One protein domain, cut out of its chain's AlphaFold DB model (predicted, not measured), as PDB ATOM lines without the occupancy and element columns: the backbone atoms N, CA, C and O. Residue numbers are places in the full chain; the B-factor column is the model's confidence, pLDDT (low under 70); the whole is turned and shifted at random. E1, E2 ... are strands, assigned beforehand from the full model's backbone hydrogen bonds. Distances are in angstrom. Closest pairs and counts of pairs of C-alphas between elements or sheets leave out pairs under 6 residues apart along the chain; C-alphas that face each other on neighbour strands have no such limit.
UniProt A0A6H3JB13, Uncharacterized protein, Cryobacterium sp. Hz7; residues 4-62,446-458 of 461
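What this domain is: This is residues 4 to 62 and 446 to 458 of the 461 residues of an uncharacterized protein of Cryobacterium sp. Hz7 (UniProt A0A6H3JB13). A single narrow, strongly twisted sheet of five strands, with the long hairpin of E3 and E4 in its middle, E1 and then short E2 beside E3, and E5 beside E4. The loop joining E3 to E4 prolongs the sheet at one end, and residues 41 to 46 stick out there. The 72 printed residues have no named helix and five named strands, E1 to E5 along the chain; the sheet's order is E2, E1, E3, E4, E5, antiparallel throughout, and the class is all strand. The whole is loose, with a radius of gyration of the C-alphas of 15.2 A and spans of 54 by 20 by 17 A.

Where its parts are: E1, residues 4 to 11, begins at C-alpha 4 (19.489, 11.701, 40.634) and is 23.2 A long. E2 is residues 16 to 18. E3, residues 27 to 35, is 26.2 A long. E4, residues 49 to 59, is 31.3 A long. E5, residues 447 to 457, is 24.6 A long, bends by 79 degrees at residue 450 and ends at C-alpha 457 (33.652, 13.334, 44.988).

How they stand to each other: Edge strand E2 and E1 form a hairpin at 130 degrees, with N 10 and O 17 2.8 A apart, within hydrogen-bond range. E1 and E3 are antiparallel at 163 degrees, with N 7 and O 31 at 2.8 A. E3 and E4 form a hairpin at 161 degrees, with N 30 and O 54 at 2.8 A. E4 and edge strand E5 are antiparallel at 153 degrees, with N 55 and O 453 at 2.9 A. E1 and E5 are apart.

The domain as a whole: The C-alphas farthest apart, Ser 42 and Gln 62, are 55.0 A from each other. Residues 63 to 445 are not printed; C-alphas 62 and 446 are 7.6 A apart across the cut. The link E3 to E4 is long, 13 residues. Residues 61, 62 and 458 have pLDDT under 70.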
ATOM      1  N   TYR A   4      18.683  10.738  39.894       82.06
ATOM      2  CA  TYR A   4      19.489  11.701  40.634       82.06
ATOM      3  C   TYR A   4      18.973  11.808  42.068       82.06
ATOM      4  O   TYR A   4      17.762  11.793  42.291       82.06
ATOM      5  N   ASP A   5      19.892  11.900  43.022       87.94
ATOM      6  CA  ASP A   5      19.624  12.287  44.407       87.94
ATOM      7  C   ASP A   5      20.352  13.605  44.704       87.94
ATOM      8  O   ASP A   5      21.422  13.872  44.152       87.94
ATOM      9  N   THR A   6      19.770  14.454  45.544       88.25
ATOM     10  CA  THR A   6      20.339  15.757  45.904       88.25
ATOM     11  C   THR A   6      20.246  15.992  47.398       88.25
ATOM     12  O   THR A   6      19.164  15.943  47.980       88.25
ATOM     13  N   LYS A   7      21.377  16.344  48.009       91.31
ATOM     14  CA  LYS A   7      21.476  16.735  49.415       91.31
ATOM     15  C   LYS A   7      21.946  18.178  49.510       91.31
ATOM     16  O   LYS A   7      22.952  18.551  48.908       91.31
ATOM     17  N   VAL A   8      21.234  18.975  50.300       91.75
ATOM     18  CA  VAL A   8      21.605  20.362  50.597       91.75
ATOM     19  C   VAL A   8      22.208  20.430  51.996       91.75
ATOM     20  O   VAL A   8      21.641  19.919  52.964       91.75
ATOM     21  N   GLN A   9      23.378  21.053  52.094       93.44
ATOM     22  CA  GLN A   9      24.026  21.409  53.349       93.44
ATOM     23  C   GLN A   9      24.265  22.916  53.394       93.44
ATOM     24  O   GLN A   9      24.460  23.561  52.366       93.44
ATOM     25  N   ILE A  10      24.297  23.475  54.592       91.12
ATOM     26  CA  ILE A  10      24.518  24.897  54.842       91.12
ATOM     27  C   ILE A  10      25.704  25.079  55.779       91.12
ATOM     28  O   ILE A  10      26.000  24.198  56.587       91.12
ATOM     29  N   ASP A  11      26.374  26.218  55.664       87.94
ATOM     30  CA  ASP A  11      27.428  26.633  56.588       87.94
ATOM     31  C   ASP A  11      27.056  27.981  57.214       87.94
ATOM     32  O   ASP A  11      26.888  28.989  56.516       87.94
ATOM     33  N   THR A  12      26.912  27.987  58.538       77.69
ATOM     34  CA  THR A  12      26.635  29.177  59.362       77.69
ATOM     35  C   THR A  12      27.896  29.725  60.048       77.69
ATOM     36  O   THR A  12      27.832  30.704  60.791       77.69
ATOM     37  N   GLY A  13      29.061  29.118  59.794       72.69
ATOM     38  CA  GLY A  13      30.350  29.448  60.408       72.69
ATOM     39  C   GLY A  13      30.878  28.395  61.379       72.69
ATOM     40  O   GLY A  13      32.018  28.507  61.821       72.69
ATOM     41  N   THR A  14      30.086  27.370  61.696       76.44
ATOM     42  CA  THR A  14      30.467  26.256  62.581       76.44
ATOM     43  C   THR A  14      30.685  24.940  61.831       76.44
ATOM     44  O   THR A  14      30.943  23.914  62.458       76.44
ATOM     45  N   GLY A  15      30.617  24.961  60.494       85.31
ATOM     46  CA  GLY A  15      30.758  23.790  59.633       85.31
ATOM     47  C   GLY A  15      29.472  23.432  58.886       85.31
ATOM     48  O   GLY A  15      28.454  24.114  58.977       85.31
ATOM     49  N   TRP A  16      29.536  22.346  58.112       90.31
ATOM     50  CA  TRP A  16      28.440  21.909  57.246       90.31
ATOM     51  C   TRP A  16      27.363  21.154  58.021       90.31
ATOM     52  O   TRP A  16      27.634  20.103  58.598       90.31
ATOM     53  N   VAL A  17      26.127  21.641  57.947       91.31
ATOM     54  CA  VAL A  17      24.942  20.991  58.517       91.31
ATOM     55  C   VAL A  17      23.939  20.714  57.403       91.31
ATOM     56  O   VAL A  17      23.712  21.562  56.547       91.31
ATOM     57  N   THR A  18      23.337  19.526  57.385       91.94
ATOM     58  CA  THR A  18      22.274  19.193  56.423       91.94
ATOM     59  C   THR A  18      21.020  20.011  56.719       91.94
ATOM     60  O   THR A  18      20.543  20.017  57.851       91.94
ATOM     61  N   GLY A  19      20.465  20.674  55.705       87.81
ATOM     62  CA  GLY A  19      19.259  21.485  55.863       87.81
ATOM     63  C   GLY A  19      19.082  22.529  54.766       87.81
ATOM     64  O   GLY A  19      19.964  22.740  53.936       87.81
ATOM     65  N   CYS A  20      17.920  23.184  54.772       85.81
ATOM     66  CA  CYS A  20      17.656  24.325  53.897       85.81
ATOM     67  C   CYS A  20      18.340  25.596  54.432       85.81
ATOM     68  O   CYS A  20      18.499  25.726  55.650       85.81
ATOM     69  N   PRO A  21      18.713  26.548  53.556       85.81
ATOM     70  CA  PRO A  21      19.287  27.823  53.976       85.81
ATOM     71  C   PRO A  21      18.406  28.593  54.963       85.81
ATOM     72  O   PRO A  21      17.187  28.666  54.825       85.81
ATOM     73  N   THR A  22      19.054  29.189  55.958       80.88
ATOM     74  CA  THR A  22      18.463  30.045  56.995       80.88
ATOM     75  C   THR A  22      19.035  31.460  56.903       80.88
ATOM     76  O   THR A  22      20.012  31.697  56.192       80.88
ATOM     77  N   SER A  23      18.493  32.412  57.666       70.88
ATOM     78  CA  SER A  23      19.043  33.775  57.761       70.88
ATOM     79  C   SER A  23      20.473  33.841  58.316       70.88
ATOM     80  O   SER A  23      21.118  34.875  58.183       70.88
ATOM     81  N   ALA A  24      20.977  32.759  58.921       73.38
ATOM     82  CA  ALA A  24      22.351  32.638  59.409       73.38
ATOM     83  C   ALA A  24      23.290  31.917  58.423       73.38
ATOM     84  O   ALA A  24      24.483  31.792  58.692       73.38
ATOM     85  N   SER A  25      22.765  31.387  57.313       83.44
ATOM     86  CA  SER A  25      23.578  30.690  56.314       83.44
ATOM     87  C   SER A  25      24.482  31.678  55.587       83.44
ATOM     88  O   SER A  25      24.070  32.784  55.261       83.44
ATOM     89  N   THR A  26      25.715  31.272  55.309       80.19
ATOM     90  CA  THR A  26      26.676  32.079  54.535       80.19
ATOM     91  C   THR A  26      27.165  31.360  53.288       80.19
ATOM     92  O   THR A  26      27.602  31.994  52.325       80.19
ATOM     93  N   LYS A  27      27.048  30.030  53.276       88.06
ATOM     94  CA  LYS A  27      27.286  29.186  52.110       88.06
ATOM     95  C   LYS A  27      26.232  28.096  52.032       88.06
ATOM     96  O   LYS A  27      25.734  27.626  53.057       88.06
ATOM     97  N   VAL A  28      25.953  27.663  50.812       91.88
ATOM     98  CA  VAL A  28      25.122  26.496  50.523       91.88
ATOM     99  C   VAL A  28      25.957  25.514  49.729       91.88
ATOM    100  O   VAL A  28      26.577  25.878  48.733       91.88
ATOM    101  N   LYS A  29      25.971  24.262  50.163       93.88
ATOM    102  CA  LYS A  29      26.550  23.149  49.429       93.88
ATOM    103  C   LYS A  29      25.430  22.269  48.906       93.88
ATOM    104  O   LYS A  29      24.560  21.847  49.662       93.88
ATOM    105  N   ILE A  30      25.495  21.963  47.622       93.31
ATOM    106  CA  ILE A  30      24.603  21.030  46.950       93.31
ATOM    107  C   ILE A  30      25.455  19.837  46.532       93.31
ATOM    108  O   ILE A  30      26.429  19.994  45.797       93.31
ATOM    109  N   ILE A  31      25.107  18.657  47.035       93.00
ATOM    110  CA  ILE A  31      25.715  17.381  46.660       93.00
ATOM    111  C   ILE A  31      24.688  16.648  45.808       93.00
ATOM    112  O   ILE A  31      23.609  16.331  46.306       93.00
ATOM    113  N   SER A  32      25.001  16.407  44.541       92.12
ATOM    114  CA  SER A  32      24.156  15.641  43.630       92.12
ATOM    115  C   SER A  32      24.818  14.309  43.309       92.12
ATOM    116  O   SER A  32      25.982  14.285  42.929       92.12
ATOM    117  N   THR A  33      24.078  13.215  43.452       92.00
ATOM    118  CA  THR A  33      24.506  11.876  43.042       92.00
ATOM    119  C   THR A  33      23.694  11.463  41.826       92.00
ATOM    120  O   THR A  33      22.470  11.368  41.913       92.00
ATOM    121  N   GLY A  34      24.353  11.246  40.692       88.69
ATOM    122  CA  GLY A  34      23.760  10.630  39.510       88.69
ATOM    123  C   GLY A  34      24.019   9.130  39.503       88.69
ATOM    124  O   GLY A  34      25.108   8.707  39.866       88.69
ATOM    125  N   PHE A  35      23.036   8.345  39.074       88.31
ATOM    126  CA  PHE A  35      23.141   6.891  38.949       88.31
ATOM    127  C   PHE A  35      23.012   6.469  37.486       88.31
ATOM    128  O   PHE A  35      22.133   6.965  36.762       88.31
ATOM    129  N   ALA A  36      23.855   5.528  37.062       85.38
ATOM    130  CA  ALA A  36      23.778   4.915  35.748       85.38
ATOM    131  C   ALA A  36      22.428   4.204  35.550       85.38
ATOM    132  O   ALA A  36      21.804   3.704  36.484       85.38
ATOM    133  N   GLN A  37      21.945   4.156  34.306       85.19
ATOM    134  CA  GLN A  37      20.705   3.437  33.987       85.19
ATOM    135  C   GLN A  37      20.865   1.913  34.120       85.19
ATOM    136  O   GLN A  37      19.882   1.214  34.366       85.19
ATOM    137  N   ALA A  38      22.082   1.414  33.925       86.12
ATOM    138  CA  ALA A  38      22.458   0.029  34.136       86.12
ATOM    139  C   ALA A  38      23.828   0.017  34.811       86.12
ATOM    140  O   ALA A  38      24.720   0.744  34.374       86.12
ATOM    141  N   ASN A  39      23.964  -0.802  35.848       85.31
ATOM    142  CA  ASN A  39      25.235  -1.000  36.526       85.31
ATOM    143  C   ASN A  39      26.197  -1.765  35.617       85.31
ATOM    144  O   ASN A  39      25.777  -2.540  34.745       85.31
ATOM    145  N   GLY A  40      27.487  -1.576  35.843       82.75
ATOM    146  CA  GLY A  40      28.507  -2.344  35.172       82.75
ATOM    147  C   GLY A  40      28.417  -3.830  35.529       82.75
ATOM    148  O   GLY A  40      27.885  -4.266  36.553       82.75
ATOM    149  N   VAL A  41      28.880  -4.649  34.590       86.88
ATOM    150  CA  VAL A  41      28.817  -6.110  34.669       86.88
ATOM    151  C   VAL A  41      30.170  -6.674  35.092       86.88
ATOM    152  O   VAL A  41      31.205  -6.032  34.935       86.88
ATOM    153  N   SER A  42      30.185  -7.911  35.596       81.81
ATOM    154  CA  SER A  42      31.427  -8.629  35.927       81.81
ATOM    155  C   SER A  42      32.317  -7.927  36.973       81.81
ATOM    156  O   SER A  42      33.543  -8.013  36.902       81.81
ATOM    157  N   GLY A  43      31.708  -7.244  37.950       78.25
ATOM    158  CA  GLY A  43      32.423  -6.588  39.052       78.25
ATOM    159  C   GLY A  43      33.020  -5.220  38.712       78.25
ATOM    160  O   GLY A  43      33.662  -4.620  39.567       78.25
ATOM    161  N   ALA A  44      32.806  -4.709  37.496       79.69
ATOM    162  CA  ALA A  44      33.115  -3.323  37.168       79.69
ATOM    163  C   ALA A  44      31.988  -2.420  37.690       79.69
ATOM    164  O   ALA A  44      30.917  -2.408  37.103       79.69
ATOM    165  N   SER A  45      32.225  -1.688  38.779       83.25
ATOM    166  CA  SER A  45      31.279  -0.710  39.351       83.25
ATOM    167  C   SER A  45      31.677   0.747  39.083       83.25
ATOM    168  O   SER A  45      30.978   1.680  39.470       83.25
ATOM    169  N   SER A  46      32.819   0.965  38.421       79.75
ATOM    170  CA  SER A  46      33.294   2.309  38.092       79.75
ATOM    171  C   SER A  46      32.296   3.007  37.164       79.75
ATOM    172  O   SER A  46      32.075   2.564  36.037       79.75
ATOM    173  N   GLY A  47      31.706   4.105  37.646       77.56
ATOM    174  CA  GLY A  47      30.707   4.885  36.918       77.56
ATOM    175  C   GLY A  47      29.251   4.451  37.128       77.56
ATOM    176  O   GLY A  47      28.372   5.030  36.488       77.56
ATOM    177  N   ASP A  48      28.980   3.488  38.020       87.00
ATOM    178  CA  ASP A  48      27.610   3.135  38.438       87.00
ATOM    179  C   ASP A  48      26.909   4.313  39.124       87.00
ATOM    180  O   ASP A  48      25.697   4.511  38.978       87.00
ATOM    181  N   ASP A  49      27.688   5.147  39.805       86.56
ATOM    182  CA  ASP A  49      27.283   6.450  40.288       86.56
ATOM    183  C   ASP A  49      28.378   7.506  40.083       86.56
ATOM    184  O   ASP A  49      29.544   7.218  39.810       86.56
ATOM    185  N   SER A  50      27.974   8.769  40.158       87.06
ATOM    186  CA  SER A  50      28.872   9.918  40.143       87.06
ATOM    187  C   SER A  50      28.341  10.970  41.102       87.06
ATOM    188  O   SER A  50      27.161  11.330  41.055       87.06
ATOM    189  N   VAL A  51      29.209  11.460  41.986       90.50
ATOM    190  CA  VAL A  51      28.849  12.447  43.002       90.50
ATOM    191  C   VAL A  51      29.506  13.781  42.677       90.50
ATOM    192  O   VAL A  51      30.727  13.909  42.704       90.50
ATOM    193  N   LEU A  52      28.687  14.802  42.444       91.56
ATOM    194  CA  LEU A  52      29.115  16.173  42.206       91.56
ATOM    195  C   LEU A  52      28.793  17.049  43.417       91.56
ATOM    196  O   LEU A  52      27.654  17.105  43.882       91.56
ATOM    197  N   GLU A  53      29.786  17.781  43.916       93.19
ATOM    198  CA  GLU A  53      29.626  18.766  44.985       93.19
ATOM    199  C   GLU A  53      29.846  20.181  44.443       93.19
ATOM    200  O   GLU A  53      30.916  20.505  43.925       93.19
ATOM    201  N   ALA A  54      28.858  21.054  44.638       92.94
ATOM    202  CA  ALA A  54      28.968  22.481  44.363       92.94
ATOM    203  C   ALA A  54      28.752  23.292  45.646       92.94
ATOM    204  O   ALA A  54      27.795  23.051  46.380       92.94
ATOM    205  N   VAL A  55      29.618  24.271  45.905       92.12
ATOM    206  CA  VAL A  55      29.476  25.221  47.016       92.12
ATOM    207  C   VAL A  55      29.244  26.613  46.455       92.12
ATOM    208  O   VAL A  55      30.009  27.079  45.617       92.12
ATOM    209  N   TYR A  56      28.224  27.290  46.965       90.00
ATOM    210  CA  TYR A  56      27.836  28.649  46.609       90.00
ATOM    211  C   TYR A  56      27.917  29.554  47.834       90.00
ATOM    212  O   TYR A  56      27.693  29.098  48.960       90.00
ATOM    213  N   THR A  57      28.193  30.842  47.632       86.25
ATOM    214  CA  THR A  57      27.855  31.846  48.646       86.25
ATOM    215  C   THR A  57      26.337  31.899  48.800       86.25
ATOM    216  O   THR A  57      25.588  31.650  47.855       86.25
ATOM    217  N   TYR A  58      25.860  32.185  50.007       84.25
ATOM    218  CA  TYR A  58      24.448  32.457  50.243       84.25
ATOM    219  C   TYR A  58      24.241  33.959  50.398       84.25
ATOM    220  O   TYR A  58      24.970  34.608  51.151       84.25
ATOM    221  N   ILE A  59      23.252  34.497  49.689       80.81
ATOM    222  CA  ILE A  59      22.822  35.888  49.807       80.81
ATOM    223  C   ILE A  59      21.441  35.856  50.476       80.81
ATOM    224  O   ILE A  59      20.472  35.433  49.839       80.81
ATOM    225  N   PRO A  60      21.326  36.225  51.764       70.31
ATOM    226  CA  PRO A  60      20.051  36.176  52.472       70.31
ATOM    227  C   PRO A  60      19.068  37.230  51.941       70.31
ATOM    228  O   PRO A  60      19.475  38.271  51.423       70.31
ATOM    229  N   THR A  61      17.763  36.977  52.105       65.69
ATOM    230  CA  THR A  61      16.712  37.973  51.838       65.69
ATOM    231  C   THR A  61      16.981  39.204  52.698       65.69
ATOM    232  O   THR A  61      17.256  39.077  53.893       65.69
ATOM    233  N   GLN A  62      16.883  40.392  52.106       60.75
ATOM    234  CA  GLN A  62      16.983  41.634  52.866       60.75
ATOM    235  C   GLN A  62      15.802  41.784  53.841       60.75
ATOM    236  O   GLN A  62      14.697  41.300  53.602       60.75
ATOM    237  N   ALA A 446      16.070  35.674  49.085       77.56
ATOM    238  CA  ALA A 446      17.300  34.937  49.314       77.56
ATOM    239  C   ALA A 446      17.636  34.067  48.103       77.56
ATOM    240  O   ALA A 446      16.767  33.396  47.542       77.56
ATOM    241  N   HIS A 447      18.905  34.065  47.717       84.88
ATOM    242  CA  HIS A 447      19.374  33.327  46.555       84.88
ATOM    243  C   HIS A 447      20.820  32.865  46.740       84.88
ATOM    244  O   HIS A 447      21.540  33.287  47.648       84.88
ATOM    245  N   LEU A 448      21.236  31.942  45.874       86.00
ATOM    246  CA  LEU A 448      22.629  31.532  45.773       86.00
ATOM    247  C   LEU A 448      23.416  32.616  45.040       86.00
ATOM    248  O   LEU A 448      22.991  33.082  43.986       86.00
ATOM    249  N   GLY A 449      24.554  32.999  45.605       82.38
ATOM    250  CA  GLY A 449      25.521  33.858  44.943       82.38
ATOM    251  C   GLY A 449      26.514  33.045  44.111       82.38
ATOM    252  O   GLY A 449      26.203  31.978  43.579       82.38
ATOM    253  N   GLU A 450      27.733  33.560  43.997       82.94
ATOM    254  CA  GLU A 450      28.816  32.939  43.239       82.94
ATOM    255  C   GLU A 450      29.135  31.504  43.692       82.94
ATOM    256  O   GLU A 450      29.152  31.176  44.884       82.94
ATOM    257  N   ARG A 451      29.438  30.641  42.714       88.44
ATOM    258  CA  ARG A 451      29.925  29.282  42.953       88.44
ATOM    259  C   ARG A 451      31.388  29.326  43.393       88.44
ATOM    260  O   ARG A 451      32.282  29.495  42.574       88.44
ATOM    261  N   ILE A 452      31.611  29.104  44.682       85.44
ATOM    262  CA  ILE A 452      32.924  29.091  45.335       85.44
ATOM    263  C   ILE A 452      33.729  27.849  44.941       85.44
ATOM    264  O   ILE A 452      34.948  27.915  44.804       85.44
ATOM    265  N   SER A 453      33.070  26.698  44.782       89.75
ATOM    266  CA  SER A 453      33.742  25.474  44.348       89.75
ATOM    267  C   SER A 453      32.812  24.539  43.586       89.75
ATOM    268  O   SER A 453      31.605  24.505  43.822       89.75
ATOM    269  N   LEU A 454      33.407  23.749  42.696       91.88
ATOM    270  CA  LEU A 454      32.793  22.605  42.036       91.88
ATOM    271  C   LEU A 454      33.824  21.480  42.028       91.88
ATOM    272  O   LEU A 454      34.961  21.717  41.622       91.88
ATOM    273  N   ARG A 455      33.453  20.291  42.495       89.94
ATOM    274  CA  ARG A 455      34.337  19.124  42.461       89.94
ATOM    275  C   ARG A 455      33.553  17.831  42.358       89.94
ATOM    276  O   ARG A 455      32.466  17.723  42.930       89.94
ATOM    277  N   ASP A 456      34.167  16.854  41.715       86.75
ATOM    278  CA  ASP A 456      33.753  15.465  41.824       86.75
ATOM    279  C   ASP A 456      34.173  14.933  43.199       86.75
ATOM    280  O   ASP A 456      35.226  15.294  43.740       86.75
ATOM    281  N   ARG A 457      33.317  14.117  43.803       80.19
ATOM    282  CA  ARG A 457      33.652  13.334  44.988       80.19
ATOM    283  C   ARG A 457      33.894  11.898  44.567       80.19
ATOM    284  O   ARG A 457      33.164  11.372  43.732       80.19
ATOM    285  N   GLU A 458      34.887  11.277  45.192       67.69
ATOM    286  CA  GLU A 458      35.049   9.832  45.093       67.69
ATOM    287  C   GLU A 458      33.774   9.158  45.607       67.69
ATOM    288  O   GLU A 458      33.216   9.546  46.645       67.69
TER     289      GLU A 458